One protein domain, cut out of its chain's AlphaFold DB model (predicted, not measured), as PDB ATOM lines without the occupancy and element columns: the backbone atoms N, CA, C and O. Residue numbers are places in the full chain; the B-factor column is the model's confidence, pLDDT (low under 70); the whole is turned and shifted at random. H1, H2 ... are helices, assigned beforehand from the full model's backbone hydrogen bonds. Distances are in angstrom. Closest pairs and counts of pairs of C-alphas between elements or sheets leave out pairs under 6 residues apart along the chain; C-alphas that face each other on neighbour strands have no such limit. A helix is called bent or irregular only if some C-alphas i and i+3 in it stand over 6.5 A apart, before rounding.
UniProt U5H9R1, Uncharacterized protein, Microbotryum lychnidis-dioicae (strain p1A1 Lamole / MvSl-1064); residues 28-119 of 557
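This is residues 28 to 119 of the 557 residues of an uncharacterized protein of Microbotryum lychnidis-dioicae (strain p1A1 Lamole / MvSl-1064) (UniProt U5H9R1). Helix H1 lies between two groups of helices: H2 and H3, a hairpin, on one side, and the H5 and H6 hairpin with short H4 beside H5 on the other. H1 packs on H2, H5 and H6, while the link of residues 77 to 86 passes from the H2 and H3 side to the H4 side. The printed part has 92 residues with six named helices, H1 to H6 in chain order, and no named strand; its class is all helix. It is compact, with a radius of gyration of the C-alphas of 12.2 A, and rounded, spanning 32 by 26 by 22 A.

H1, residues 28 to 41, and H2, residues 49 to 62, are the longest helices, with 14 residues each. They form a hairpin and touch, the C-alphas of Ala 31 and Leu 59 being closest at 6.8 A, at a shallow tilt of 32 degrees, opposite ways. H3, residues 66 to 76, forms a hairpin with H2; their closest C-alphas, of Glu 60 and Leu 69, are 6.9 A apart, and the tilt is a shallow 19 degrees. H1 touches H5, residues 97 to 104, with its residues 32 to 36 alone; the closest C-alphas, of Pro 32 and Leu 103, are 6.3 A apart, and the tilt of 33 degrees, the same way, is only just short of steep. H6, residues 108 to 119, touches H1 with residues 108 to 112 alone, the C-alphas of Val 33 and Pro 108 being closest at 5.7 A, at a shallow tilt of 25 degrees, opposite ways. H5 and H6 form a hairpin at a shallow tilt of 11 degrees, with the C-alphas of Ala 102 and Pro 108 closest at 4.7 A. H4, residues 87 to 92, touches H5 at a steep tilt of 51 degrees; the closest C-alphas, of Ile 87 and Gly 104, are 4.4 A apart. H3 and H4 are apart. Every O i to N i+4 pair is within hydrogen-bond range in H2, H4 and H5, against 8 of 10 in H1, 5 of 7 in H3 and 5 of 8 in H6.

H1 begins at C-alpha 28, (173.140, 130.370, 162.634), and is 20.6 A long; it is irregular, but only just, with C-alphas 29 and 32 at 6.55 A. H2 is 19.8 A long and H3 15.2 A. H6, 13.8 A long, ends at C-alpha 119, (174.683, 137.172, 170.639), and is irregular, with C-alphas 114 and 117 at 7.6 A.

The two C-alphas farthest apart, of Asp 43 and Arg 118, are 33.8 A apart. The printed part has no cut and no long link. Its mean pLDDT is 74.8, and residues under 70 include 62 to 70 and 112 to 119.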
ATOM      1  N   THR A  28     171.960 129.656 162.115       66.69
ATOM      2  CA  THR A  28     173.140 130.370 162.634       66.69
ATOM      3  C   THR A  28     173.850 129.603 163.757       66.69
ATOM      4  O   THR A  28     175.004 129.890 164.052       66.69
ATOM      5  N   GLU A  29     173.182 128.609 164.355       71.19
ATOM      6  CA  GLU A  29     173.776 127.711 165.355       71.19
ATOM      7  C   GLU A  29     174.498 126.522 164.696       71.19
ATOM      8  O   GLU A  29     175.543 126.090 165.169       71.19
ATOM      9  N   LYS A  30     173.989 126.024 163.562       74.31
ATOM     10  CA  LYS A  30     174.564 124.883 162.828       74.31
ATOM     11  C   LYS A  30     175.614 125.284 161.793       74.31
ATOM     12  O   LYS A  30     176.519 124.502 161.532       74.31
ATOM     13  N   ALA A  31     175.531 126.489 161.228       76.81
ATOM     14  CA  ALA A  31     176.476 126.975 160.225       76.81
ATOM     15  C   ALA A  31     177.938 127.035 160.730       76.81
ATOM     16  O   ALA A  31     178.794 126.498 160.032       76.81
ATOM     17  N   PRO A  32     178.262 127.558 161.936       76.31
ATOM     18  CA  PRO A  32     179.638 127.522 162.440       76.31
ATOM     19  C   PRO A  32     180.153 126.091 162.656       76.31
ATOM     20  O   PRO A  32     181.317 125.805 162.396       76.31
ATOM     21  N   VAL A  33     179.281 125.178 163.100       79.06
ATOM     22  CA  VAL A  33     179.633 123.762 163.291       79.06
ATOM     23  C   VAL A  33     179.946 123.108 161.945       79.06
ATOM     24  O   VAL A  33     181.014 122.528 161.796       79.06
ATOM     25  N   LYS A  34     179.094 123.308 160.933       82.62
ATOM     26  CA  LYS A  34     179.311 122.823 159.559       82.62
ATOM     27  C   LYS A  34     180.591 123.352 158.913       82.62
ATOM     28  O   LYS A  34     181.267 122.621 158.196       82.62
ATOM     29  N   VAL A  35     180.938 124.608 159.182       79.75
ATOM     30  CA  VAL A  35     182.184 125.217 158.701       79.75
ATOM     31  C   VAL A  35     183.410 124.566 159.364       79.75
ATOM     32  O   VAL A  35     184.402 124.308 158.686       79.75
ATOM     33  N   ALA A  36     183.342 124.229 160.657       78.81
ATOM     34  CA  ALA A  36     184.411 123.501 161.347       78.81
ATOM     35  C   ALA A  36     184.499 122.013 160.962       78.81
ATOM     36  O   ALA A  36     185.605 121.488 160.876       78.81
ATOM     37  N   GLU A  37     183.373 121.346 160.683       81.44
ATOM     38  CA  GLU A  37     183.352 119.986 160.118       81.44
ATOM     39  C   GLU A  37     184.128 119.943 158.793       81.44
ATOM     40  O   GLU A  37     185.052 119.148 158.653       81.44
ATOM     41  N   ALA A  38     183.849 120.868 157.865       79.62
ATOM     42  CA  ALA A  38     184.574 120.956 156.596       79.62
ATOM     43  C   ALA A  38     186.079 121.246 156.774       79.62
ATOM     44  O   ALA A  38     186.900 120.699 156.043       79.62
ATOM     45  N   TRP A  39     186.468 122.067 157.759       77.00
ATOM     46  CA  TRP A  39     187.883 122.270 158.109       77.00
ATOM     47  C   TRP A  39     188.545 121.006 158.676       77.00
ATOM     48  O   TRP A  39     189.728 120.792 158.428       77.00
ATOM     49  N   ALA A  40     187.816 120.184 159.435       77.94
ATOM     50  CA  ALA A  40     188.326 118.935 160.001       77.94
ATOM     51  C   ALA A  40     188.422 117.799 158.962       77.94
ATOM     52  O   ALA A  40     189.263 116.913 159.105       77.94
ATOM     53  N   GLU A  41     187.582 117.834 157.925       80.88
ATOM     54  CA  GLU A  41     187.616 116.910 156.783       80.88
ATOM     55  C   GLU A  41     188.630 117.323 155.693       80.88
ATOM     56  O   GLU A  41     189.030 116.484 154.886       80.88
ATOM     57  N   ALA A  42     189.078 118.585 155.669       77.62
ATOM     58  CA  ALA A  42     190.044 119.092 154.693       77.62
ATOM     59  C   ALA A  42     191.473 118.556 154.917       77.62
ATOM     60  O   ALA A  42     191.983 118.541 156.042       77.62
ATOM     61  N   ASP A  43     192.169 118.202 153.829       70.88
ATOM     62  CA  ASP A  43     193.546 117.692 153.868       70.88
ATOM     63  C   ASP A  43     194.499 118.675 154.579       70.88
ATOM     64  O   ASP A  43     194.779 119.781 154.113       70.88
ATOM     65  N   GLY A  44     195.004 118.267 155.748       68.50
ATOM     66  CA  GLY A  44     195.888 119.086 156.585       68.50
ATOM     67  C   GLY A  44     195.210 120.266 157.299       68.50
ATOM     68  O   GLY A  44     195.917 121.111 157.846       68.50
ATOM     69  N   GLY A  45     193.874 120.339 157.310       67.50
ATOM     70  CA  GLY A  45     193.112 121.433 157.921       67.50
ATOM     71  C   GLY A  45     193.047 122.710 157.074       67.50
ATOM     72  O   GLY A  45     192.804 123.791 157.612       67.50
ATOM     73  N   LEU A  46     193.305 122.613 155.764       79.00
ATOM     74  CA  LEU A  46     193.443 123.755 154.856       79.00
ATOM     75  C   LEU A  46     192.363 123.732 153.762       79.00
ATOM     76  O   LEU A  46     192.472 122.982 152.796       79.00
ATOM     77  N   LEU A  47     191.342 124.588 153.876       80.75
ATOM     78  CA  LEU A  47     190.278 124.685 152.865       80.75
ATOM     79  C   LEU A  47     190.801 125.237 151.525       80.75
ATOM     80  O   LEU A  47     191.504 126.258 151.476       80.75
ATOM     81  N   THR A  48     190.394 124.585 150.435       83.19
ATOM     82  CA  THR A  48     190.579 125.020 149.043       83.19
ATOM     83  C   THR A  48     189.336 125.746 148.512       83.19
ATOM     84  O   THR A  48     188.266 125.721 149.124       83.19
ATOM     85  N   ASP A  49     189.432 126.364 147.329       81.62
ATOM     86  CA  ASP A  49     188.264 126.935 146.638       81.62
ATOM     87  C   ASP A  49     187.161 125.901 146.340       81.62
ATOM     88  O   ASP A  49     185.985 126.263 146.283       81.62
ATOM     89  N   THR A  50     187.510 124.616 146.189       84.38
ATOM     90  CA  THR A  50     186.531 123.531 145.993       84.38
ATOM     91  C   THR A  50     185.693 123.325 147.250       84.38
ATOM     92  O   THR A  50     184.470 123.218 147.174       84.38
ATOM     93  N   ASP A  51     186.344 123.327 148.410       82.12
ATOM     94  CA  ASP A  51     185.715 123.029 149.696       82.12
ATOM     95  C   ASP A  51     184.855 124.209 150.153       82.12
ATOM     96  O   ASP A  51     183.729 124.018 150.607       82.12
ATOM     97  N   ILE A  52     185.327 125.443 149.922       82.12
ATOM     98  CA  ILE A  52     184.543 126.672 150.120       82.12
ATOM     99  C   ILE A  52     183.295 126.678 149.219       82.12
ATOM    100  O   ILE A  52     182.222 127.077 149.671       82.12
ATOM    101  N   LEU A  53     183.393 126.204 147.969       82.44
ATOM    102  CA  LEU A  53     182.242 126.100 147.065       82.44
ATOM    103  C   LEU A  53     181.230 125.042 147.537       82.44
ATOM    104  O   LEU A  53     180.030 125.319 147.565       82.44
ATOM    105  N   ILE A  54     181.697 123.858 147.952       83.50
ATOM    106  CA  ILE A  54     180.848 122.802 148.531       83.50
ATOM    107  C   ILE A  54     180.129 123.339 149.774       83.50
ATOM    108  O   ILE A  54     178.900 123.302 149.839       83.50
ATOM    109  N   LEU A  55     180.877 123.920 150.710       82.19
ATOM    110  CA  LEU A  55     180.379 124.513 151.949       82.19
ATOM    111  C   LEU A  55     179.361 125.635 151.696       82.19
ATOM    112  O   LEU A  55     178.347 125.705 152.394       82.19
ATOM    113  N   LYS A  56     179.570 126.473 150.672       79.38
ATOM    114  CA  LYS A  56     178.583 127.479 150.252       79.38
ATOM    115  C   LYS A  56     177.269 126.809 149.825       79.38
ATOM    116  O   LYS A  56     176.218 127.175 150.345       79.38
ATOM    117  N   THR A  57     177.321 125.764 148.991       79.38
ATOM    118  CA  THR A  57     176.111 125.024 148.575       79.38
ATOM    119  C   THR A  57     175.442 124.219 149.704       79.38
ATOM    120  O   THR A  57     174.217 124.090 149.722       79.38
ATOM    121  N   GLU A  58     176.200 123.718 150.686       79.31
ATOM    122  CA  GLU A  58     175.667 123.094 151.912       79.31
ATOM    123  C   GLU A  58     174.867 124.103 152.751       79.31
ATOM    124  O   GLU A  58     173.750 123.810 153.185       79.31
ATOM    125  N   LEU A  59     175.404 125.312 152.940       74.69
ATOM    126  CA  LEU A  59     174.745 126.386 153.683       74.69
ATOM    127  C   LEU A  59     173.536 126.959 152.924       74.69
ATOM    128  O   LEU A  59     172.495 127.180 153.540       74.69
ATOM    129  N   GLU A  60     173.615 127.097 151.598       74.38
ATOM    130  CA  GLU A  60     172.465 127.398 150.727       74.38
ATOM    131  C   GLU A  60     171.346 126.355 150.874       74.38
ATOM    132  O   GLU A  60     170.181 126.718 151.034       74.38
ATOM    133  N   ARG A  61     171.688 125.059 150.910       73.00
ATOM    134  CA  ARG A  61     170.735 123.953 151.121       73.00
ATOM    135  C   ARG A  61     170.136 123.928 152.533       73.00
ATOM    136  O   ARG A  61     169.015 123.455 152.711       73.00
ATOM    137  N   MET A  62     170.879 124.383 153.543       66.06
ATOM    138  CA  MET A  62     170.448 124.391 154.946       66.06
ATOM    139  C   MET A  62     169.624 125.624 155.346       66.06
ATOM    140  O   MET A  62     168.950 125.588 156.379       66.06
ATOM    141  N   ALA A  63     169.674 126.715 154.581       62.81
ATOM    142  CA  ALA A  63     168.984 127.949 154.932       62.81
ATOM    143  C   ALA A  63     167.510 127.948 154.499       62.81
ATOM    144  O   ALA A  63     167.176 127.848 153.323       62.81
ATOM    145  N   LEU A  64     166.618 128.161 155.469       52.84
ATOM    146  CA  LEU A  64     165.183 128.383 155.231       52.84
ATOM    147  C   LEU A  64     164.807 129.877 155.155       52.84
ATOM    148  O   LEU A  64     163.666 130.204 154.838       52.84
ATOM    149  N   ASP A  65     165.746 130.780 155.458       56.16
ATOM    150  CA  ASP A  65     165.550 132.234 155.496       56.16
ATOM    151  C   ASP A  65     166.601 132.944 154.614       56.16
ATOM    152  O   ASP A  65     167.797 132.873 154.922       56.16
ATOM    153  N   PRO A  66     166.198 133.676 153.555       56.53
ATOM    154  CA  PRO A  66     167.111 134.491 152.750       56.53
ATOM    155  C   PRO A  66     167.911 135.520 153.563       56.53
ATOM    156  O   PRO A  66     169.049 135.827 153.213       56.53
ATOM    157  N   ALA A  67     167.370 136.037 154.672       57.66
ATOM    158  CA  ALA A  67     168.088 136.972 155.539       57.66
ATOM    159  C   ALA A  67     169.251 136.312 156.304       57.66
ATOM    160  O   ALA A  67     170.159 137.016 156.749       57.66
ATOM    161  N   ALA A  68     169.245 134.982 156.436       62.62
ATOM    162  CA  ALA A  68     170.356 134.225 156.995       62.62
ATOM    163  C   ALA A  68     171.477 134.014 155.960       62.62
ATOM    164  O   ALA A  68     172.648 134.199 156.293       62.62
ATOM    165  N   LEU A  69     171.127 133.719 154.700       63.97
ATOM    166  CA  LEU A  69     172.096 133.607 153.597       63.97
ATOM    167  C   LEU A  69     172.830 134.922 153.342       63.97
ATOM    168  O   LEU A  69     174.056 134.931 153.346       63.97
ATOM    169  N   ASN A  70     172.097 136.037 153.268       66.88
ATOM    170  CA  ASN A  70     172.654 137.380 153.055       66.88
ATOM    171  C   ASN A  70     173.701 137.815 154.110       66.88
ATOM    172  O   ASN A  70     174.406 138.801 153.902       66.88
ATOM    173  N   PHE A  71     173.791 137.128 155.254       73.19
ATOM    174  CA  PHE A  71     174.849 137.319 156.254       73.19
ATOM    175  C   PHE A  71     175.976 136.292 156.118       73.19
ATOM    176  O   PHE A  71     177.148 136.656 156.234       73.19
ATOM    177  N   TRP A  72     175.618 135.020 155.909       75.25
ATOM    178  CA  TRP A  72     176.554 133.899 155.913       75.25
ATOM    179  C   TRP A  72     177.391 133.794 154.640       75.25
ATOM    180  O   TRP A  72     178.581 133.527 154.753       75.25
ATOM    181  N   GLU A  73     176.836 134.082 153.463       74.25
ATOM    182  CA  GLU A  73     177.590 134.133 152.201       74.25
ATOM    183  C   GLU A  73     178.792 135.110 152.301       74.25
ATOM    184  O   GLU A  73     179.927 134.663 152.112       74.25
ATOM    185  N   PRO A  74     178.622 136.368 152.770       77.69
ATOM    186  CA  PRO A  74     179.746 137.264 153.068       77.69
ATOM    187  C   PRO A  74     180.682 136.856 154.221       77.69
ATOM    188  O   PRO A  74     181.732 137.483 154.362       77.69
ATOM    189  N   GLN A  75     180.337 135.876 155.072       80.50
ATOM    190  CA  GLN A  75     181.308 135.298 156.022       80.50
ATOM    191  C   GLN A  75     182.119 134.182 155.355       80.50
ATOM    192  O   GLN A  75     183.332 134.126 155.518       80.50
ATOM    193  N   VAL A  76     181.465 133.316 154.575       81.38
ATOM    194  CA  VAL A  76     182.098 132.191 153.870       81.38
ATOM    195  C   VAL A  76     183.151 132.676 152.878       81.38
ATOM    196  O   VAL A  76     184.246 132.125 152.814       81.38
ATOM    197  N   GLU A  77     182.875 133.759 152.153       81.25
ATOM    198  CA  GLU A  77     183.830 134.330 151.192       81.25
ATOM    199  C   GLU A  77     185.081 134.937 151.858       81.25
ATOM    200  O   GLU A  77     186.118 135.066 151.203       81.25
ATOM    201  N   LYS A  78     185.011 135.231 153.167       83.44
ATOM    202  CA  LYS A  78     186.128 135.696 154.009       83.44
ATOM    203  C   LYS A  78     186.942 134.568 154.648       83.44
ATOM    204  O   LYS A  78     187.910 134.857 155.342       83.44
ATOM    205  N   ILE A  79     186.591 133.297 154.449       83.19
ATOM    206  CA  ILE A  79     187.397 132.180 154.962       83.19
ATOM    207  C   ILE A  79     188.799 132.232 154.310       83.19
ATOM    208  O   ILE A  79     188.900 132.208 153.075       83.19
ATOM    209  N   PRO A  80     189.892 132.311 155.098       77.62
ATOM    210  CA  PRO A  80     191.244 132.360 154.560       77.62
ATOM    211  C   PRO A  80     191.624 130.999 153.965       77.62
ATOM    212  O   PRO A  80     191.614 129.967 154.633       77.62
ATOM    213  N   ARG A  81     191.962 131.003 152.674       82.94
ATOM    214  CA  ARG A  81     192.345 129.811 151.900       82.94
ATOM    215  C   ARG A  81     193.741 129.339 152.282       82.94
ATOM    216  O   ARG A  81     194.617 130.167 152.534       82.94
ATOM    217  N   GLY A  82     193.974 128.024 152.271       72.75
ATOM    218  CA  GLY A  82     195.318 127.452 152.450       72.75
ATOM    219  C   GLY A  82     196.021 127.831 153.765       72.75
ATOM    220  O   GLY A  82     197.236 127.687 153.867       72.75
ATOM    221  N   THR A  83     195.275 128.340 154.748       75.50
ATOM    222  CA  THR A  83     195.775 128.916 156.003       75.50
ATOM    223  C   THR A  83     195.111 128.185 157.174       75.50
ATOM    224  O   THR A  83     193.900 127.961 157.110       75.50
ATOM    225  N   PRO A  84     195.847 127.798 158.234       74.69
ATOM    226  CA  PRO A  84     195.240 127.159 159.395       74.69
ATOM    227  C   PRO A  84     194.283 128.116 160.119       74.69
ATOM    228  O   PRO A  84     194.525 129.322 160.228       74.69
ATOM    229  N   ILE A  85     193.199 127.547 160.635       76.62
ATOM    230  CA  ILE A  85     192.174 128.262 161.391       76.62
ATOM    231  C   ILE A  85     192.736 128.817 162.714       76.62
ATOM    232  O   ILE A  85     193.314 128.089 163.521       76.62
ATOM    233  N   SER A  86     192.540 130.111 162.963       78.44
ATOM    234  CA  SER A  86     192.709 130.730 164.280       78.44
ATOM    235  C   SER A  86     191.784 131.942 164.404       78.44
ATOM    236  O   SER A  86     191.255 132.428 163.407       78.44
ATOM    237  N   ILE A  87     191.571 132.443 165.623       78.38
ATOM    238  CA  ILE A  87     190.802 133.683 165.820       78.38
ATOM    239  C   ILE A  87     191.494 134.843 165.084       78.38
ATOM    240  O   ILE A  87     190.854 135.546 164.306       78.38
ATOM    241  N   GLU A  88     192.816 134.952 165.243       81.94
ATOM    242  CA  GLU A  88     193.673 135.974 164.628       81.94
ATOM    243  C   GLU A  88     193.502 136.024 163.094       81.94
ATOM    244  O   GLU A  88     193.226 137.089 162.545       81.94
ATOM    245  N   THR A  89     193.562 134.880 162.394       82.19
ATOM    246  CA  THR A  89     193.441 134.848 160.920       82.19
ATOM    247  C   THR A  89     192.025 135.136 160.414       82.19
ATOM    248  O   THR A  89     191.858 135.617 159.292       82.19
ATOM    249  N   LEU A  90     190.992 134.884 161.226       81.75
ATOM    250  CA  LEU A  90     189.599 135.183 160.883       81.75
ATOM    251  C   LEU A  90     189.241 136.654 161.150       81.75
ATOM    252  O   LEU A  90     188.505 137.259 160.368       81.75
ATOM    253  N   GLU A  91     189.793 137.261 162.202       81.38
ATOM    254  CA  GLU A  91     189.668 138.700 162.454       81.38
ATOM    255  C   GLU A  91     190.450 139.541 161.431       81.38
ATOM    256  O   GLU A  91     189.907 140.522 160.919       81.38
ATOM    257  N   GLU A  92     191.660 139.126 161.035       85.19
ATOM    258  CA  GLU A  92     192.407 139.747 159.926       85.19
ATOM    259  C   GLU A  92     191.626 139.696 158.600       85.19
ATOM    260  O   GLU A  92     191.594 140.675 157.851       85.19
ATOM    261  N   ALA A  93     190.913 138.593 158.341       82.44
ATOM    262  CA  ALA A  93     190.005 138.453 157.201       82.44
ATOM    263  C   ALA A  93     188.684 139.248 157.342       82.44
ATOM    264  O   ALA A  93     187.801 139.163 156.484       82.44
ATOM    265  N   GLN A  94     188.535 140.046 158.407       82.44
ATOM    266  CA  GLN A  94     187.353 140.850 158.729       82.44
ATOM    267  C   GLN A  94     186.072 140.018 158.898       82.44
ATOM    268  O   GLN A  94     184.967 140.516 158.639       82.44
ATOM    269  N   MET A  95     186.186 138.744 159.281       81.81
ATOM    270  CA  MET A  95     185.030 137.930 159.650       81.81
ATOM    271  C   MET A  95     184.386 138.496 160.924       81.81
ATOM    272  O   MET A  95     185.045 139.103 161.765       81.81
ATOM    273  N   HIS A  96     183.070 138.337 161.049       77.31
ATOM    274  CA  HIS A  96     182.315 138.802 162.209       77.31
ATOM    275  C   HIS A  96     182.913 138.255 163.530       77.31
ATOM    276  O   HIS A  96     182.891 137.036 163.697       77.31
ATOM    277  N   PRO A  97     183.336 139.081 164.516       76.06
ATOM    278  CA  PRO A  97     184.157 138.631 165.654       76.06
ATOM    279  C   PRO A  97     183.603 137.433 166.436       76.06
ATOM    280  O   PRO A  97     184.320 136.487 166.729       76.06
ATOM    281  N   VAL A  98     182.291 137.396 166.695       76.56
ATOM    282  CA  VAL A  98     181.628 136.250 167.360       76.56
ATOM    283  C   VAL A  98     181.778 134.939 166.573       76.56
ATOM    284  O   VAL A  98     181.853 133.872 167.173       76.56
ATOM    285  N   ILE A  99     181.818 135.014 165.241       79.00
ATOM    286  CA  ILE A  99     182.011 133.873 164.342       79.00
ATOM    287  C   ILE A  99     183.504 133.522 164.265       79.00
ATOM    288  O   ILE A  99     183.835 132.347 164.376       79.00
ATOM    289  N   SER A 100     184.399 134.516 164.202       81.06
ATOM    290  CA  SER A 100     185.857 134.333 164.311       81.06
ATOM    291  C   SER A 100     186.242 133.592 165.598       81.06
ATOM    292  O   SER A 100     186.974 132.608 165.551       81.06
ATOM    293  N   HIS A 101     185.674 134.004 166.737       79.19
ATOM    294  CA  HIS A 101     185.873 133.372 168.043       79.19
ATOM    295  C   HIS A 101     185.221 131.981 168.125       79.19
ATOM    296  O   HIS A 101     185.852 131.044 168.610       79.19
ATOM    297  N   ALA A 102     183.999 131.806 167.604       78.06
ATOM    298  CA  ALA A 102     183.341 130.498 167.576       78.06
ATOM    299  C   ALA A 102     184.126 129.470 166.754       78.06
ATOM    300  O   ALA A 102     184.327 128.346 167.204       78.06
ATOM    301  N   LEU A 103     184.589 129.848 165.565       78.31
ATOM    302  CA  LEU A 103     185.321 128.968 164.657       78.31
ATOM    303  C   LEU A 103     186.752 128.726 165.156       78.31
ATOM    304  O   LEU A 103     187.154 127.578 165.333       78.31
ATOM    305  N   GLY A 104     187.486 129.792 165.488       77.94
ATOM    306  CA  GLY A 104     188.860 129.724 165.997       77.94
ATOM    307  C   GLY A 104     189.020 129.037 167.361       77.94
ATOM    308  O   GLY A 104     190.147 128.751 167.752       77.94
ATOM    309  N   SER A 105     187.919 128.718 168.054       74.94
ATOM    310  CA  SER A 105     187.908 127.871 169.258       74.94
ATOM    311  C   SER A 105     188.245 126.393 169.008       74.94
ATOM    312  O   SER A 105     188.443 125.650 169.968       74.94
ATOM    313  N   ALA A 106     188.187 125.936 167.749       69.88
ATOM    314  CA  ALA A 106     188.144 124.522 167.340       69.88
ATOM    315  C   ALA A 106     186.988 123.683 167.947       69.88
ATOM    316  O   ALA A 106     186.848 122.502 167.639       69.88
ATOM    317  N   ARG A 107     186.120 124.286 168.771       69.75
ATOM    318  CA  ARG A 107     184.963 123.673 169.444       69.75
ATOM    319  C   ARG A 107     183.733 124.587 169.316       69.75
ATOM    320  O   ARG A 107     183.168 125.009 170.331       69.75
ATOM    321  N   PRO A 108     183.285 124.921 168.086       70.50
ATOM    322  CA  PRO A 108     182.238 125.919 167.880       70.50
ATOM    323  C   PRO A 108     180.956 125.586 168.637       70.50
ATOM    324  O   PRO A 108     180.387 126.489 169.228       70.50
ATOM    325  N   ALA A 109     180.537 124.316 168.687       67.12
ATOM    326  CA  ALA A 109     179.337 123.884 169.409       67.12
ATOM    327  C   ALA A 109     179.378 124.201 170.921       67.12
ATOM    328  O   ALA A 109     178.365 124.605 171.490       67.12
ATOM    329  N   ASP A 110     180.546 124.087 171.557       70.19
ATOM    330  CA  ASP A 110     180.717 124.389 172.982       70.19
ATOM    331  C   ASP A 110     180.774 125.903 173.234       70.19
ATOM    332  O   ASP A 110     180.154 126.407 174.173       70.19
ATOM    333  N   TYR A 111     181.444 126.655 172.353       70.25
ATOM    334  CA  TYR A 111     181.463 128.122 172.402       70.25
ATOM    335  C   TYR A 111     180.047 128.696 172.224       70.25
ATOM    336  O   TYR A 111     179.622 129.629 172.906       70.25
ATOM    337  N   ILE A 112     179.288 128.076 171.325       68.19
ATOM    338  CA  ILE A 112     177.871 128.312 171.062       68.19
ATOM    339  C   ILE A 112     177.013 128.046 172.302       68.19
ATOM    340  O   ILE A 112     176.171 128.880 172.637       68.19
ATOM    341  N   ALA A 113     177.238 126.936 173.005       65.38
ATOM    342  CA  ALA A 113     176.505 126.612 174.226       65.38
ATOM    343  C   ALA A 113     176.817 127.597 175.369       65.38
ATOM    344  O   ALA A 113     175.897 128.057 176.046       65.38
ATOM    345  N   ALA A 114     178.089 127.967 175.551       65.19
ATOM    346  CA  ALA A 114     178.535 128.858 176.623       65.19
ATOM    347  C   ALA A 114     178.172 130.338 176.390       65.19
ATOM    348  O   ALA A 114     177.758 131.038 177.319       65.19
ATOM    349  N   TYR A 115     178.316 130.830 175.155       67.62
ATOM    350  CA  TYR A 115     178.238 132.263 174.851       67.62
ATOM    351  C   TYR A 115     177.177 132.639 173.811       67.62
ATOM    352  O   TYR A 115     176.774 133.800 173.766       67.62
ATOM    353  N   GLY A 116     176.669 131.698 173.007       61.16
ATOM    354  CA  GLY A 116     175.725 131.973 171.913       61.16
ATOM    355  C   GLY A 116     174.476 132.738 172.358       61.16
ATOM    356  O   GLY A 116     174.050 133.667 171.677       61.16
ATOM    357  N   ALA A 117     173.954 132.460 173.558       58.19
ATOM    358  CA  ALA A 117     172.817 133.179 174.145       58.19
ATOM    359  C   ALA A 117     173.041 134.699 174.337       58.19
ATOM    360  O   ALA A 117     172.067 135.444 174.421       58.19
ATOM    361  N   ARG A 118     174.297 135.176 174.377       61.03
ATOM    362  CA  ARG A 118     174.643 136.610 174.462       61.03
ATOM    363  C   ARG A 118     174.512 137.337 173.117       61.03
ATOM    364  O   ARG A 118     174.284 138.542 173.102       61.03
ATOM    365  N   TYR A 119     174.648 136.615 172.002       60.88
ATOM    366  CA  TYR A 119     174.683 137.172 170.639       60.88
ATOM    367  C   TYR A 119     173.451 136.798 169.810       60.88
ATOM    368  O   TYR A 119     173.061 137.498 168.874       60.88
TER     369      TYR A 119